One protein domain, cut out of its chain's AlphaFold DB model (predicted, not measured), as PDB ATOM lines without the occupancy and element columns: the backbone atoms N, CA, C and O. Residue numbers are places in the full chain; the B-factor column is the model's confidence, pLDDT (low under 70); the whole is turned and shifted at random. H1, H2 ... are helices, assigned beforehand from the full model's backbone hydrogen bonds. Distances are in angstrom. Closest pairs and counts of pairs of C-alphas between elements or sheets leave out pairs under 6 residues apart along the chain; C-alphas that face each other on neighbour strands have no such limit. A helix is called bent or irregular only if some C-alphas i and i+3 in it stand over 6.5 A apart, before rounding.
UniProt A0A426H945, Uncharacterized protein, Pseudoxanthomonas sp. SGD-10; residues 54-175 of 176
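What this domain is: This is residues 54 to 175 of the 176 residues of an uncharacterized protein of Pseudoxanthomonas sp. SGD-10 (UniProt A0A426H945). The two long helices H4 and H1 lie side by side, running opposite ways, as the spine of a C-shaped bracket; the helical hairpin of H2 and H3 lies across the end where H4 begins, and H5 and H6 turn over at the other end, towards the same side as H2, with open space between H2 and H6. H7 forms a loose arm beyond H1, and residues 169 to 175 stick out free. The printed part has 122 residues, with seven named helices, H1 to H7 in chain order, and no named strand; the class is all helix. The whole is only just loose, close to compact, with a radius of gyration of the C-alphas of 16.5 A and spans of 42 by 39 by 23 A.

Where its parts are: H4, the longest helix, covers residues 113 to 133 and measures 29.8 A from C-alpha 113 at (39.642, 31.749, 26.219) to C-alpha 133. H1, residues 57 to 74, begins at C-alpha 57 (38.814, 54.516, 10.315) and is 25.6 A long. H2 is residues 85 to 94 and 15.0 A long; it is irregular, with C-alphas 90 and 93 7.3 A apart. H3 is residues 98 to 107, 14.1 A; H5 is residues 135 to 139, 7.9 A; H6 is residues 142 to 152, 15.6 A. H7, residues 158 to 173, runs 22.8 A and ends at C-alpha 173 (13.967, 37.641, 37.272); it is neither bent nor irregular, but only just: C-alphas 159 and 162 are 6.0 A apart.

How they stand to each other: H4 touches H1 at a shallow tilt of 31 degrees, opposite ways; their closest C-alphas, of Tyr 126 and Tyr 62, are 5.1 A apart. With residues 113 to 117 alone H4 touches H3, at a steep tilt of 57 degrees, the closest C-alphas being those of Lys 114 and Ala 102, 4.9 A. H2 and H3 form a hairpin at 27 degrees, with the C-alphas of Phe 88 and Leu 104 closest at 6.6 A. Helix packing is mostly aligned, but only just, with 2 of 3 tilts shallow. H5 is close to H4 but not clearly touching, at 6.3 A between the C-alphas of Leu 137 and Phe 131. H6 is likewise close to H1, about perpendicular at 74 degrees, with the C-alphas of Phe 149 and Ser 63 7.5 A apart. H7 is close to H1 but not clearly touching, at 7.4 A between the C-alphas of Tyr 164 and Ala 74. H2 and H6 are apart. Every O i to N i+4 pair is within hydrogen-bond range in H1, H3, H4 and H6; the counts are 4 of 6 in H2, 10 of 12 in H7 and 0 of 1 in H5, where 2 of 2 O i to N i+3 pairs are within range.

The domain as a whole: The C-alphas farthest apart, of Lys 133 and Gly 175, are 45.1 A apart. The printed part has no cut. The link from H1 to H2, 10 residues, is short; the other links are tight. Mean pLDDT of the printed part is 79.0, and residues 154 to 175 are under 70.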
ATOM      1  N   LYS A  54      34.597  61.010  14.247       87.94
ATOM      2  CA  LYS A  54      33.406  60.552  13.509       87.94
ATOM      3  C   LYS A  54      33.737  59.949  12.140       87.94
ATOM      4  O   LYS A  54      33.070  59.011  11.709       87.94
ATOM      5  N   THR A  55      34.747  60.478  11.458       88.88
ATOM      6  CA  THR A  55      35.176  60.018  10.128       88.88
ATOM      7  C   THR A  55      36.404  59.110  10.177       88.88
ATOM      8  O   THR A  55      36.861  58.649   9.134       88.88
ATOM      9  N   ASP A  56      36.937  58.820  11.367       93.50
ATOM     10  CA  ASP A  56      38.193  58.098  11.510       93.50
ATOM     11  C   ASP A  56      38.027  56.573  11.433       93.50
ATOM     12  O   ASP A  56      37.280  55.938  12.182       93.50
ATOM     13  N   ASP A  57      38.808  55.958  10.550       92.56
ATOM     14  CA  ASP A  57      38.814  54.516  10.315       92.56
ATOM     15  C   ASP A  57      39.281  53.694  11.524       92.56
ATOM     16  O   ASP A  57      38.789  52.579  11.748       92.56
ATOM     17  N   VAL A  58      40.240  54.208  12.303       93.56
ATOM     18  CA  VAL A  58      40.750  53.526  13.502       93.56
ATOM     19  C   VAL A  58      39.694  53.570  14.599       93.56
ATOM     20  O   VAL A  58      39.439  52.536  15.219       93.56
ATOM     21  N   PHE A  59      39.040  54.716  14.788       93.31
ATOM     22  CA  PHE A  59      37.908  54.877  15.691       93.31
ATOM     23  C   PHE A  59      36.745  53.967  15.293       93.31
ATOM     24  O   PHE A  59      36.275  53.195  16.122       93.31
ATOM     25  N   ARG A  60      36.335  53.948  14.018       91.00
ATOM     26  CA  ARG A  60      35.260  53.064  13.532       91.00
ATOM     27  C   ARG A  60      35.559  51.587  13.800       91.00
ATOM     28  O   ARG A  60      34.683  50.853  14.259       91.00
ATOM     29  N   LYS A  61      36.797  51.140  13.550       91.44
ATOM     30  CA  LYS A  61      37.233  49.763  13.856       91.44
ATOM     31  C   LYS A  61      37.247  49.501  15.362       91.44
ATOM     32  O   LYS A  61      36.721  48.475  15.785       91.44
ATOM     33  N   TYR A  62      37.790  50.418  16.166       92.06
ATOM     34  CA  TYR A  62      37.755  50.322  17.627       92.06
ATOM     35  C   TYR A  62      36.319  50.174  18.140       92.06
ATOM     36  O   TYR A  62      36.038  49.205  18.838       92.06
ATOM     37  N   SER A  63      35.412  51.064  17.735       87.75
ATOM     38  CA  SER A  63      34.004  51.049  18.141       87.75
ATOM     39  C   SER A  63      33.316  49.742  17.748       87.75
ATOM     40  O   SER A  63      32.682  49.121  18.595       87.75
ATOM     41  N   LYS A  64      33.522  49.248  16.517       87.31
ATOM     42  CA  LYS A  64      32.985  47.952  16.065       87.31
ATOM     43  C   LYS A  64      33.451  46.784  16.941       87.31
ATOM     44  O   LYS A  64      32.632  45.974  17.368       87.31
ATOM     45  N   TYR A  65      34.756  46.663  17.191       87.06
ATOM     46  CA  TYR A  65      35.294  45.541  17.972       87.06
ATOM     47  C   TYR A  65      34.991  45.668  19.466       87.06
ATOM     48  O   TYR A  65      34.745  44.659  20.117       87.06
ATOM     49  N   SER A  66      34.966  46.891  19.998       86.56
ATOM     50  CA  SER A  66      34.564  47.163  21.377       86.56
ATOM     51  C   SER A  66      33.095  46.814  21.604       86.56
ATOM     52  O   SER A  66      32.757  46.258  22.643       86.56
ATOM     53  N   GLU A  67      32.225  47.107  20.637       82.12
ATOM     54  CA  GLU A  67      30.818  46.711  20.678       82.12
ATOM     55  C   GLU A  67      30.663  45.195  20.632       82.12
ATOM     56  O   GLU A  67      30.030  44.619  21.510       82.12
ATOM     57  N   GLN A  68      31.297  44.532  19.663       83.94
ATOM     58  CA  GLN A  68      31.210  43.077  19.554       83.94
ATOM     59  C   GLN A  68      31.720  42.379  20.821       83.94
ATOM     60  O   GLN A  68      31.083  41.447  21.296       83.94
ATOM     61  N   PHE A  69      32.825  42.854  21.402       85.31
ATOM     62  CA  PHE A  69      33.343  42.303  22.652       85.31
ATOM     63  C   PHE A  69      32.346  42.468  23.807       85.31
ATOM     64  O   PHE A  69      32.111  41.513  24.544       85.31
ATOM     65  N   ARG A  70      31.706  43.641  23.936       81.12
ATOM     66  CA  ARG A  70      30.647  43.864  24.937       81.12
ATOM     67  C   ARG A  70      29.456  42.930  24.733       81.12
ATOM     68  O   ARG A  70      28.969  42.371  25.709       81.12
ATOM     69  N   LEU A  71      29.012  42.740  23.490       79.81
ATOM     70  CA  LEU A  71      27.910  41.832  23.161       79.81
ATOM     71  C   LEU A  71      28.257  40.376  23.485       79.81
ATOM     72  O   LEU A  71      27.446  39.674  24.083       79.81
ATOM     73  N   ASP A  72      29.468  39.939  23.149       82.25
ATOM     74  CA  ASP A  72      29.947  38.597  23.465       82.25
ATOM     75  C   ASP A  72      29.975  38.369  24.988       82.25
ATOM     76  O   ASP A  72      29.430  37.374  25.468       82.25
ATOM     77  N   VAL A  73      30.516  39.318  25.764       80.56
ATOM     78  CA  VAL A  73      30.500  39.261  27.237       80.56
ATOM     79  C   VAL A  73      29.065  39.216  27.773       80.56
ATOM     80  O   VAL A  73      28.729  38.328  28.552       80.56
ATOM     81  N   ALA A  74      28.193  40.126  27.329       76.81
ATOM     82  CA  ALA A  74      26.812  40.219  27.809       76.81
ATOM     83  C   ALA A  74      25.984  38.962  27.488       76.81
ATOM     84  O   ALA A  74      25.158  38.534  28.294       76.81
ATOM     85  N   SER A  75      26.241  38.338  26.337       78.69
ATOM     86  CA  SER A  75      25.601  37.080  25.938       78.69
ATOM     87  C   SER A  75      26.042  35.869  26.770       78.69
ATOM     88  O   SER A  75      25.452  34.801  26.642       78.69
ATOM     89  N   GLY A  76      27.059  36.016  27.628       79.38
ATOM     90  CA  GLY A  76      27.641  34.906  28.382       79.38
ATOM     91  C   GLY A  76      28.589  34.036  27.557       79.38
ATOM     92  O   GLY A  76      28.934  32.943  27.991       79.38
ATOM     93  N   LYS A  77      29.047  34.508  26.386       86.12
ATOM     94  CA  LYS A  77      30.041  33.790  25.569       86.12
ATOM     95  C   LYS A  77      31.347  33.555  26.337       86.12
ATOM     96  O   LYS A  77      32.033  32.571  26.073       86.12
ATOM     97  N   TYR A  78      31.682  34.451  27.265       86.19
ATOM     98  CA  TYR A  78      32.842  34.347  28.147       86.19
ATOM     99  C   TYR A  78      32.368  34.350  29.604       86.19
ATOM    100  O   TYR A  78      31.739  35.313  30.044       86.19
ATOM    101  N   SER A  79      32.686  33.302  30.362       81.00
ATOM    102  CA  SER A  79      32.502  33.282  31.814       81.00
ATOM    103  C   SER A  79      33.573  34.159  32.442       81.00
ATOM    104  O   SER A  79      34.748  33.807  32.412       81.00
ATOM    105  N   LEU A  80      33.178  35.311  32.980       80.25
ATOM    106  CA  LEU A  80      34.085  36.214  33.702       80.25
ATOM    107  C   LEU A  80      33.946  36.094  35.223       80.25
ATOM    108  O   LEU A  80      34.823  36.550  35.949       80.25
ATOM    109  N   ASP A  81      32.881  35.451  35.705       79.50
ATOM    110  CA  ASP A  81      32.573  35.339  37.138       79.50
ATOM    111  C   ASP A  81      33.563  34.447  37.898       79.50
ATOM    112  O   ASP A  81      33.720  34.572  39.109       79.50
ATOM    113  N   GLN A  82      34.242  33.552  37.181       79.75
ATOM    114  CA  GLN A  82      35.239  32.630  37.721       79.75
ATOM    115  C   GLN A  82      36.672  33.137  37.512       79.75
ATOM    116  O   GLN A  82      37.614  32.360  37.657       79.75
ATOM    117  N   PHE A  83      36.851  34.411  37.134       89.00
ATOM    118  CA  PHE A  83      38.172  34.936  36.816       89.00
ATOM    119  C   PHE A  83      39.075  35.015  38.055       89.00
ATOM    120  O   PHE A  83      38.874  35.852  38.933       89.00
ATOM    121  N   ASP A  84      40.102  34.168  38.101       89.81
ATOM    122  CA  ASP A  84      41.148  34.200  39.122       89.81
ATOM    123  C   ASP A  84      42.247  35.197  38.720       89.81
ATOM    124  O   ASP A  84      43.222  34.870  38.026       89.81
ATOM    125  N   GLU A  85      42.062  36.442  39.168       84.94
ATOM    126  CA  GLU A  85      43.001  37.548  38.964       84.94
ATOM    127  C   GLU A  85      44.368  37.264  39.602       84.94
ATOM    128  O   GLU A  85      45.404  37.544  38.998       84.94
ATOM    129  N   VAL A  86      44.402  36.611  40.768       87.88
ATOM    130  CA  VAL A  86      45.652  36.296  41.472       87.88
ATOM    131  C   VAL A  86      46.476  35.284  40.677       87.88
ATOM    132  O   VAL A  86      47.692  35.446  40.533       87.88
ATOM    133  N   HIS A  87      45.840  34.243  40.131       87.12
ATOM    134  CA  HIS A  87      46.508  33.298  39.237       87.12
ATOM    135  C   HIS A  87      46.995  33.985  37.958       87.12
ATOM    136  O   HIS A  87      48.110  33.706  37.502       87.12
ATOM    137  N   PHE A  88      46.187  34.890  37.398       88.94
ATOM    138  CA  PHE A  88      46.533  35.620  36.184       88.94
ATOM    139  C   PHE A  88      47.788  36.479  36.386       88.94
ATOM    140  O   PHE A  88      48.773  36.328  35.661       88.94
ATOM    141  N   GLU A  89      47.794  37.338  37.407       84.38
ATOM    142  CA  GLU A  89      48.891  38.273  37.678       84.38
ATOM    143  C   GLU A  89      50.211  37.565  38.001       84.38
ATOM    144  O   GLU A  89      51.270  37.979  37.530       84.38
ATOM    145  N   LYS A  90      50.164  36.443  38.730       88.69
ATOM    146  CA  LYS A  90      51.361  35.645  39.047       88.69
ATOM    147  C   LYS A  90      52.009  34.998  37.821       88.69
ATOM    148  O   LYS A  90      53.184  34.630  37.876       88.69
ATOM    149  N   ASN A  91      51.260  34.805  36.734       86.31
ATOM    150  CA  ASN A  91      51.711  34.027  35.580       86.31
ATOM    151  C   ASN A  91      51.778  34.824  34.269       86.31
ATOM    152  O   ASN A  91      52.373  34.332  33.310       86.31
ATOM    153  N   ILE A  92      51.266  36.059  34.217       85.81
ATOM    154  CA  ILE A  92      51.284  36.890  33.001       85.81
ATOM    155  C   ILE A  92      52.702  37.195  32.498       85.81
ATOM    156  O   ILE A  92      52.915  37.284  31.294       85.81
ATOM    157  N   SER A  93      53.695  37.280  33.390       84.69
ATOM    158  CA  SER A  93      55.106  37.488  33.021       84.69
ATOM    159  C   SER A  93      55.727  36.307  32.265       84.69
ATOM    160  O   SER A  93      56.767  36.465  31.631       84.69
ATOM    161  N   LYS A  94      55.095  35.127  32.313       85.44
ATOM    162  CA  LYS A  94      55.554  33.903  31.640       85.44
ATOM    163  C   LYS A  94      54.971  33.741  30.232       85.44
ATOM    164  O   LYS A  94      55.390  32.840  29.511       85.44
ATOM    165  N   VAL A  95      54.011  34.583  29.845       82.38
ATOM    166  CA  VAL A  95      53.336  34.542  28.540       82.38
ATOM    167  C   VAL A  95      54.275  35.057  27.451       82.38
ATOM    168  O   VAL A  95      54.713  36.205  27.505       82.38
ATOM    169  N   LYS A  96      54.556  34.235  26.433       84.88
ATOM    170  CA  LYS A  96      55.437  34.605  25.311       84.88
ATOM    171  C   LYS A  96      54.675  34.839  24.011       84.88
ATOM    172  O   LYS A  96      55.157  35.548  23.132       84.88
ATOM    173  N   ASN A  97      53.496  34.239  23.867       82.56
ATOM    174  CA  ASN A  97      52.692  34.314  22.651       82.56
ATOM    175  C   ASN A  97      51.178  34.318  22.956       82.56
ATOM    176  O   ASN A  97      50.748  34.235  24.107       82.56
ATOM    177  N   LEU A  98      50.349  34.440  21.912       82.62
ATOM    178  CA  LEU A  98      48.888  34.494  22.053       82.62
ATOM    179  C   LEU A  98      48.261  33.180  22.543       82.62
ATOM    180  O   LEU A  98      47.220  33.234  23.194       82.62
ATOM    181  N   ASN A  99      48.864  32.027  22.248       85.81
ATOM    182  CA  ASN A  99      48.375  30.740  22.744       85.81
ATOM    183  C   ASN A  99      48.645  30.611  24.246       85.81
ATOM    184  O   ASN A  99      47.727  30.259  24.977       85.81
ATOM    185  N   ASP A 100      49.832  31.012  24.719       83.44
ATOM    186  CA  ASP A 100      50.142  31.060  26.155       83.44
ATOM    187  C   ASP A 100      49.169  31.985  26.900       83.44
ATOM    188  O   ASP A 100      48.737  31.686  28.012       83.44
ATOM    189  N   LEU A 101      48.804  33.112  26.278       88.69
ATOM    190  CA  LEU A 101      47.848  34.060  26.844       88.69
ATOM    191  C   LEU A 101      46.440  33.457  26.928       88.69
ATOM    192  O   LEU A 101      45.778  33.593  27.954       88.69
ATOM    193  N   ALA A 102      45.992  32.770  25.875       90.06
ATOM    194  CA  ALA A 102      44.715  32.065  25.879       90.06
ATOM    195  C   ALA A 102      44.694  30.930  26.913       90.06
ATOM    196  O   ALA A 102      43.698  30.754  27.613       90.06
ATOM    197  N   ASP A 103      45.795  30.196  27.060       92.31
ATOM    198  CA  ASP A 103      45.935  29.169  28.088       92.31
ATOM    199  C   ASP A 103      45.926  29.751  29.498       92.31
ATOM    200  O   ASP A 103      45.299  29.173  30.386       92.31
ATOM    201  N   LEU A 104      46.570  30.900  29.707       90.75
ATOM    202  CA  LEU A 104      46.515  31.604  30.980       90.75
ATOM    203  C   LEU A 104      45.089  32.070  31.292       90.75
ATOM    204  O   LEU A 104      44.602  31.804  32.383       90.75
ATOM    205  N   TYR A 105      44.386  32.681  30.336       91.56
ATOM    206  CA  TYR A 105      42.986  33.067  30.527       91.56
ATOM    207  C   TYR A 105      42.089  31.868  30.847       91.56
ATOM    208  O   TYR A 105      41.251  31.961  31.740       91.56
ATOM    209  N   ARG A 106      42.303  30.727  30.182       95.31
ATOM    210  CA  ARG A 106      41.590  29.477  30.479       95.31
ATOM    211  C   ARG A 106      41.864  28.987  31.900       95.31
ATOM    212  O   ARG A 106      40.925  28.653  32.613       95.31
ATOM    213  N   LYS A 107      43.135  28.944  32.316       95.06
ATOM    214  CA  LYS A 107      43.543  28.521  33.670       95.06
ATOM    215  C   LYS A 107      43.048  29.479  34.753       95.06
ATOM    216  O   LYS A 107      42.750  29.038  35.852       95.06
ATOM    217  N   SER A 108      42.903  30.756  34.410       91.06
ATOM    218  CA  SER A 108      42.269  31.773  35.243       91.06
ATOM    219  C   SER A 108      40.739  31.754  35.173       91.06
ATOM    220  O   SER A 108      40.136  32.690  35.663       91.06
ATOM    221  N   GLY A 109      40.088  30.756  34.568       89.44
ATOM    222  CA  GLY A 109      38.627  30.602  34.633       89.44
ATOM    223  C   GLY A 109      37.817  31.299  33.532       89.44
ATOM    224  O   GLY A 109      36.589  31.295  33.598       89.44
ATOM    225  N   ILE A 110      38.452  31.854  32.491       88.75
ATOM    226  CA  ILE A 110      37.732  32.391  31.324       88.75
ATOM    227  C   ILE A 110      37.355  31.259  30.361       88.75
ATOM    228  O   ILE A 110      38.221  30.591  29.786       88.75
ATOM    229  N   SER A 111      36.056  31.074  30.119       89.50
ATOM    230  CA  SER A 111      35.564  30.162  29.077       89.50
ATOM    231  C   SER A 111      35.780  30.738  27.672       89.50
ATOM    232  O   SER A 111      35.872  31.952  27.482       89.50
ATOM    233  N   ASN A 112      35.900  29.868  26.661       92.81
ATOM    234  CA  ASN A 112      36.218  30.270  25.283       92.81
ATOM    235  C   ASN A 112      37.464  31.177  25.194       92.81
ATOM    236  O   ASN A 112      37.516  32.130  24.414       92.81
ATOM    237  N   ALA A 113      38.491  30.875  25.997       91.12
ATOM    238  CA  ALA A 113      39.642  31.749  26.219       91.12
ATOM    239  C   ALA A 113      40.396  32.157  24.942       91.12
ATOM    240  O   ALA A 113      40.916  33.270  24.866       91.12
ATOM    241  N   LYS A 114      40.435  31.303  23.911       92.81
ATOM    242  CA  LYS A 114      41.040  31.641  22.613       92.81
ATOM    243  C   LYS A 114      40.281  32.777  21.917       92.81
ATOM    244  O   LYS A 114      40.893  33.765  21.514       92.81
ATOM    245  N   ASP A 115      38.957  32.672  21.847       92.44
ATOM    246  CA  ASP A 115      38.078  33.696  21.273       92.44
ATOM    247  C   ASP A 115      38.101  34.986  22.094       92.44
ATOM    248  O   ASP A 115      38.190  36.079  21.524       92.44
ATOM    249  N   TYR A 116      38.086  34.858  23.424       90.81
ATOM    250  CA  TYR A 116      38.247  35.983  24.340       90.81
ATOM    251  C   TYR A 116      39.559  36.721  24.060       90.81
ATOM    252  O   TYR A 116      39.556  37.929  23.837       90.81
ATOM    253  N   THR A 117      40.673  35.985  23.982       89.12
ATOM    254  CA  THR A 117      42.011  36.536  23.733       89.12
ATOM    255  C   THR A 117      42.064  37.281  22.408       89.12
ATOM    256  O   THR A 117      42.523  38.421  22.356       89.12
ATOM    257  N   VAL A 118      41.564  36.677  21.326       89.25
ATOM    258  CA  VAL A 118      41.557  37.313  20.001       89.25
ATOM    259  C   VAL A 118      40.698  38.579  20.008       89.25
ATOM    260  O   VAL A 118      41.139  39.620  19.512       89.25
ATOM    261  N   SER A 119      39.498  38.521  20.585       88.56
ATOM    262  CA  SER A 119      38.570  39.656  20.637       88.56
ATOM    263  C   SER A 119      39.129  40.806  21.478       88.56
ATOM    264  O   SER A 119      39.168  41.952  21.019       88.56
ATOM    265  N   TYR A 120      39.667  40.486  22.656       86.50
ATOM    266  CA  TYR A 120      40.321  41.431  23.556       86.50
ATOM    267  C   TYR A 120      41.538  42.096  22.900       86.50
ATOM    268  O   TYR A 120      41.659  43.325  22.882       86.50
ATOM    269  N   MET A 121      42.425  41.307  22.285       86.62
ATOM    270  CA  MET A 121      43.636  41.824  21.644       86.62
ATOM    271  C   MET A 121      43.322  42.703  20.432       86.62
ATOM    272  O   MET A 121      43.987  43.726  20.235       86.62
ATOM    273  N   ARG A 122      42.280  42.381  19.650       87.88
ATOM    274  CA  ARG A 122      41.815  43.245  18.552       87.88
ATOM    275  C   ARG A 122      41.352  44.602  19.075       87.88
ATOM    276  O   ARG A 122      41.846  45.628  18.605       87.88
ATOM    277  N   GLN A 123      40.461  44.628  20.067       88.31
ATOM    278  CA  GLN A 123      39.976  45.878  20.662       88.31
ATOM    279  C   GLN A 123      41.131  46.700  21.260       88.31
ATOM    280  O   GLN A 123      41.260  47.893  20.969       88.31
ATOM    281  N   LYS A 124      42.013  46.067  22.047       86.88
ATOM    282  CA  LYS A 124      43.181  46.708  22.673       86.88
ATOM    283  C   LYS A 124      44.151  47.274  21.635       86.88
ATOM    284  O   LYS A 124      44.651  48.386  21.807       86.88
ATOM    285  N   GLY A 125      44.378  46.550  20.538       85.62
ATOM    286  CA  GLY A 125      45.213  46.991  19.423       85.62
ATOM    287  C   GLY A 125      44.682  48.262  18.757       85.62
ATOM    288  O   GLY A 125      45.433  49.225  18.589       85.62
ATOM    289  N   TYR A 126      43.385  48.315  18.436       90.31
ATOM    290  CA  TYR A 126      42.779  49.529  17.872       90.31
ATOM    291  C   TYR A 126      42.724  50.678  18.876       90.31
ATOM    292  O   TYR A 126      42.995  51.812  18.490       90.31
ATOM    293  N   ARG A 127      42.486  50.402  20.165       90.38
ATOM    294  CA  ARG A 127      42.589  51.416  21.224       90.38
ATOM    295  C   ARG A 127      43.995  52.011  21.291       90.38
ATOM    296  O   ARG A 127      44.140  53.225  21.351       90.38
ATOM    297  N   SER A 128      45.040  51.186  21.240       88.94
ATOM    298  CA  SER A 128      46.426  51.673  21.245       88.94
ATOM    299  C   SER A 128      46.720  52.567  20.035       88.94
ATOM    300  O   SER A 128      47.251  53.663  20.198       88.94
ATOM    301  N   LYS A 129      46.300  52.149  18.831       92.50
ATOM    302  CA  LYS A 129      46.421  52.966  17.611       92.50
ATOM    303  C   LYS A 129      45.659  54.287  17.732       92.50
ATOM    304  O   LYS A 129      46.201  55.330  17.379       92.50
ATOM    305  N   LEU A 130      44.449  54.254  18.291       92.75
ATOM    306  CA  LEU A 130      43.622  55.439  18.510       92.75
ATOM    307  C   LEU A 130      44.314  56.443  19.442       92.75
ATOM    308  O   LEU A 130      44.401  57.616  19.113       92.75
ATOM    309  N   PHE A 131      44.874  55.987  20.564       91.00
ATOM    310  CA  PHE A 131      45.560  56.853  21.534       91.00
ATOM    311  C   PHE A 131      46.920  57.369  21.051       91.00
ATOM    312  O   PHE A 131      47.421  58.354  21.588       91.00
ATOM    313  N   ARG A 132      47.540  56.710  20.065       92.00
ATOM    314  CA  ARG A 132      48.712  57.253  19.361       92.00
ATOM    315  C   ARG A 132      48.308  58.349  18.377       92.00
ATOM    316  O   ARG A 132      48.998  59.352  18.293       92.00
ATOM    317  N   LYS A 133      47.194  58.158  17.661       94.31
ATOM    318  CA  LYS A 133      46.675  59.128  16.687       94.31
ATOM    319  C   LYS A 133      46.048  60.361  17.348       94.31
ATOM    320  O   LYS A 133      46.182  61.461  16.830       94.31
ATOM    321  N   TYR A 134      45.399  60.172  18.493       93.31
ATOM    322  CA  TYR A 134      44.734  61.217  19.268       93.31
ATOM    323  C   TYR A 134      45.284  61.228  20.704       93.31
ATOM    324  O   TYR A 134      44.610  60.756  21.629       93.31
ATOM    325  N   PRO A 135      46.522  61.713  20.924       89.69
ATOM    326  CA  PRO A 135      47.148  61.729  22.247       89.69
ATOM    327  C   PRO A 135      46.344  62.527  23.281       89.69
ATOM    328  O   PRO A 135      46.353  62.165  24.456       89.69
ATOM    329  N   GLN A 136      45.572  63.527  22.850       86.31
ATOM    330  CA  GLN A 136      44.678  64.317  23.696       86.31
ATOM    331  C   GLN A 136      43.599  63.481  24.406       86.31
ATOM    332  O   GLN A 136      43.082  63.892  25.441       86.31
ATOM    333  N   LEU A 137      43.304  62.262  23.930       88.56
ATOM    334  CA  LEU A 137      42.433  61.315  24.638       88.56
ATOM    335  C   LEU A 137      42.993  60.893  26.006       88.56
ATOM    336  O   LEU A 137      42.232  60.434  26.862       88.56
ATOM    337  N   LYS A 138      44.308  61.022  26.226       86.31
ATOM    338  CA  LYS A 138      44.950  60.746  27.522       86.31
ATOM    339  C   LYS A 138      44.622  61.806  28.571       86.31
ATOM    340  O   LYS A 138      44.571  61.463  29.745       86.31
ATOM    341  N   ASN A 139      44.332  63.034  28.141       85.50
ATOM    342  CA  ASN A 139      44.010  64.163  29.019       85.50
ATOM    343  C   ASN A 139      42.542  64.150  29.471       85.50
ATOM    344  O   ASN A 139      42.137  64.947  30.309       85.50
ATOM    345  N   LEU A 140      41.736  63.252  28.902       82.75
ATOM    346  CA  LEU A 140      40.348  63.040  29.287       82.75
ATOM    347  C   LEU A 140      40.245  62.025  30.429       82.75
ATOM    348  O   LEU A 140      41.021  61.072  30.529       82.75
ATOM    349  N   THR A 141      39.219  62.164  31.253       80.94
ATOM    350  CA  THR A 141      38.817  61.137  32.215       80.94
ATOM    351  C   THR A 141      38.256  59.905  31.497       80.94
ATOM    352  O   THR A 141      37.876  59.939  30.322       80.94
ATOM    353  N   ALA A 142      38.181  58.774  32.205       77.62
ATOM    354  CA  ALA A 142      37.528  57.579  31.670       77.62
ATOM    355  C   ALA A 142      36.058  57.848  31.306       77.62
ATOM    356  O   ALA A 142      35.609  57.404  30.253       77.62
ATOM    357  N   LYS A 143      35.353  58.634  32.131       76.00
ATOM    358  CA  LYS A 143      33.963  59.033  31.899       76.00
ATOM    359  C   LYS A 143      33.811  59.857  30.617       76.00
ATOM    360  O   LYS A 143      33.052  59.457  29.742       76.00
ATOM    361  N   GLU A 144      34.595  60.924  30.457       80.88
ATOM    362  CA  GLU A 144      34.546  61.790  29.265       80.88
ATOM    363  C   GLU A 144      34.851  61.005  27.980       80.88
ATOM    364  O   GLU A 144      34.170  61.165  26.967       80.88
ATOM    365  N   ARG A 145      35.842  60.100  28.011       86.00
ATOM    366  CA  ARG A 145      36.124  59.219  26.867       86.00
ATOM    367  C   ARG A 145      34.936  58.331  26.523       86.00
ATOM    368  O   ARG A 145      34.605  58.201  25.348       86.00
ATOM    369  N   THR A 146      34.313  57.716  27.524       79.62
ATOM    370  CA  THR A 146      33.148  56.848  27.327       79.62
ATOM    371  C   THR A 146      31.975  57.618  26.729       79.62
ATOM    372  O   THR A 146      31.361  57.128  25.782       79.62
ATOM    373  N   GLU A 147      31.700  58.827  27.214       78.75
ATOM    374  CA  GLU A 147      30.640  59.692  26.682       78.75
ATOM    375  C   GLU A 147      30.916  60.077  25.223       78.75
ATOM    376  O   GLU A 147      30.048  59.915  24.364       78.75
ATOM    377  N   ILE A 148      32.146  60.499  24.908       85.00
ATOM    378  CA  ILE A 148      32.552  60.823  23.533       85.00
ATOM    379  C   ILE A 148      32.397  59.600  22.629       85.00
ATOM    380  O   ILE A 148      31.736  59.690  21.597       85.00
ATOM    381  N   PHE A 149      32.964  58.454  23.008       87.75
ATOM    382  CA  PHE A 149      32.928  57.255  22.173       87.75
ATOM    383  C   PHE A 149      31.499  56.748  21.955       87.75
ATOM    384  O   PHE A 149      31.159  56.409  20.825       87.75
ATOM    385  N   SER A 150      30.657  56.770  22.992       80.31
ATOM    386  CA  SER A 150      29.250  56.356  22.896       80.31
ATOM    387  C   SER A 150      28.427  57.314  22.032       80.31
ATOM    388  O   SER A 150      27.591  56.867  21.257       80.31
ATOM    389  N   SER A 151      28.701  58.624  22.091       81.06
ATOM    390  CA  SER A 151      28.006  59.609  21.247       81.06
ATOM    391  C   SER A 151      28.348  59.506  19.753       81.06
ATOM    392  O   SER A 151      27.641  60.064  18.919       81.06
ATOM    393  N   LEU A 152      29.445  58.821  19.409       83.31
ATOM    394  CA  LEU A 152      29.968  58.723  18.044       83.31
ATOM    395  C   LEU A 152      29.863  57.319  17.442       83.31
ATOM    396  O   LEU A 152      30.114  57.141  16.248       83.31
ATOM    397  N   SER A 153      29.545  56.300  18.237       72.69
ATOM    398  CA  SER A 153      29.299  54.964  17.709       72.69
ATOM    399  C   SER A 153      27.990  54.957  16.913       72.69
ATOM    400  O   SER A 153      26.914  55.013  17.497       72.69
ATOM    401  N   ASN A 154      28.088  54.859  15.579       57.44
ATOM    402  CA  ASN A 154      26.967  54.688  14.636       57.44
ATOM    403  C   ASN A 154      26.304  53.301  14.748       57.44
ATOM    404  O   ASN A 154      26.093  52.616  13.747       57.44
ATOM    405  N   THR A 155      26.005  52.830  15.950       49.94
ATOM    406  CA  THR A 155      25.097  51.700  16.086       49.94
ATOM    407  C   THR A 155      23.683  52.237  15.945       49.94
ATOM    408  O   THR A 155      23.220  53.037  16.752       49.94
ATOM    409  N   THR A 156      22.991  51.801  14.901       41.88
ATOM    410  CA  THR A 156      21.537  51.651  14.892       41.88
ATOM    411  C   THR A 156      21.173  50.813  16.118       41.88
ATOM    412  O   THR A 156      21.294  49.591  16.143       41.88
ATOM    413  N   THR A 157      20.903  51.526  17.206       42.59
ATOM    414  CA  THR A 157      20.895  51.012  18.578       42.59
ATOM    415  C   THR A 157      19.544  50.379  18.920       42.59
ATOM    416  O   THR A 157      19.484  49.529  19.801       42.59
ATOM    417  N   GLU A 158      18.485  50.681  18.167       41.44
ATOM    418  CA  GLU A 158      17.125  50.216  18.468       41.44
ATOM    419  C   GLU A 158      16.994  48.683  18.401       41.44
ATOM    420  O   GLU A 158      16.584  48.064  19.374       41.44
ATOM    421  N   GLY A 159      17.490  48.018  17.352       39.47
ATOM    422  CA  GLY A 159      17.314  46.560  17.213       39.47
ATOM    423  C   GLY A 159      18.212  45.673  18.093       39.47
ATOM    424  O   GLY A 159      17.992  44.465  18.179       39.47
ATOM    425  N   ARG A 160      19.263  46.219  18.724       44.41
ATOM    426  CA  ARG A 160      20.255  45.429  19.493       44.41
ATOM    427  C   ARG A 160      20.283  45.749  20.984       44.41
ATOM    428  O   ARG A 160      20.551  44.842  21.772       44.41
ATOM    429  N   VAL A 161      19.952  46.979  21.382       45.62
ATOM    430  CA  VAL A 161      19.797  47.332  22.801       45.62
ATOM    431  C   VAL A 161      18.539  46.717  23.401       45.62
ATOM    432  O   VAL A 161      18.563  46.326  24.563       45.62
ATOM    433  N   GLU A 162      17.492  46.489  22.611       43.12
ATOM    434  CA  GLU A 162      16.315  45.750  23.075       43.12
ATOM    435  C   GLU A 162      16.671  44.305  23.466       43.12
ATOM    436  O   GLU A 162      16.285  43.827  24.529       43.12
ATOM    437  N   LYS A 163      17.561  43.644  22.710       43.44
ATOM    438  CA  LYS A 163      18.100  42.327  23.089       43.44
ATOM    439  C   LYS A 163      18.997  42.394  24.337       43.44
ATOM    440  O   LYS A 163      18.966  41.476  25.152       43.44
ATOM    441  N   TYR A 164      19.758  43.477  24.514       48.62
ATOM    442  CA  TYR A 164      20.587  43.726  25.704       48.62
ATOM    443  C   TYR A 164      19.738  43.912  26.975       48.62
ATOM    444  O   TYR A 164      20.021  43.284  27.994       48.62
ATOM    445  N   TYR A 165      18.660  44.703  26.906       45.88
ATOM    446  CA  TYR A 165      17.738  44.887  28.029       45.88
ATOM    447  C   TYR A 165      16.945  43.620  28.347       45.88
ATOM    448  O   TYR A 165      16.795  43.300  29.522       45.88
ATOM    449  N   GLN A 166      16.490  42.864  27.344       46.00
ATOM    450  CA  GLN A 166      15.732  41.628  27.580       46.00
ATOM    451  C   GLN A 166      16.595  40.520  28.213       46.00
ATOM    452  O   GLN A 166      16.160  39.872  29.161       46.00
ATOM    453  N   VAL A 167      17.852  40.344  27.780       47.91
ATOM    454  CA  VAL A 167      18.774  39.371  28.408       47.91
ATOM    455  C   VAL A 167      19.127  39.774  29.845       47.91
ATOM    456  O   VAL A 167      19.204  38.914  30.722       47.91
ATOM    457  N   TYR A 168      19.310  41.071  30.112       41.19
ATOM    458  CA  TYR A 168      19.567  41.569  31.465       41.19
ATOM    459  C   TYR A 168      18.338  41.419  32.378       41.19
ATOM    460  O   TYR A 168      18.474  40.993  33.521       41.19
ATOM    461  N   LYS A 169      17.132  41.712  31.871       38.59
ATOM    462  CA  LYS A 169      15.872  41.602  32.623       38.59
ATOM    463  C   LYS A 169      15.541  40.150  32.984       38.59
ATOM    464  O   LYS A 169      15.162  39.894  34.121       38.59
ATOM    465  N   ASN A 170      15.773  39.201  32.075       44.34
ATOM    466  CA  ASN A 170      15.519  37.780  32.342       44.34
ATOM    467  C   ASN A 170      16.476  37.213  33.407       44.34
ATOM    468  O   ASN A 170      16.027  36.573  34.347       44.34
ATOM    469  N   LYS A 171      17.772  37.563  33.375       45.03
ATOM    470  CA  LYS A 171      18.731  37.133  34.417       45.03
ATOM    471  C   LYS A 171      18.464  37.719  35.810       45.03
ATOM    472  O   LYS A 171      18.933  37.161  36.798       45.03
ATOM    473  N   VAL A 172      17.768  38.853  35.903       45.88
ATOM    474  CA  VAL A 172      17.372  39.454  37.190       45.88
ATOM    475  C   VAL A 172      16.101  38.800  37.746       45.88
ATOM    476  O   VAL A 172      15.967  38.718  38.964       45.88
ATOM    477  N   ASN A 173      15.219  38.292  36.879       41.72
ATOM    478  CA  ASN A 173      13.967  37.641  37.272       41.72
ATOM    479  C   ASN A 173      14.109  36.132  37.534       41.72
ATOM    480  O   ASN A 173      13.416  35.619  38.401       41.72
ATOM    481  N   ASP A 174      15.041  35.437  36.875       40.62
ATOM    482  CA  ASP A 174      15.296  33.998  37.097       40.62
ATOM    483  C   ASP A 174      16.110  33.712  38.382       40.62
ATOM    484  O   ASP A 174      16.504  32.577  38.649       40.62
ATOM    485  N   GLY A 175      16.417  34.754  39.163       39.16
ATOM    486  CA  GLY A 175      17.152  34.683  40.430       39.16
ATOM    487  C   GLY A 175      16.325  35.068  41.660       39.16
ATOM    488  O   GLY A 175      16.926  35.479  42.660       39.16
TER     489      GLY A 175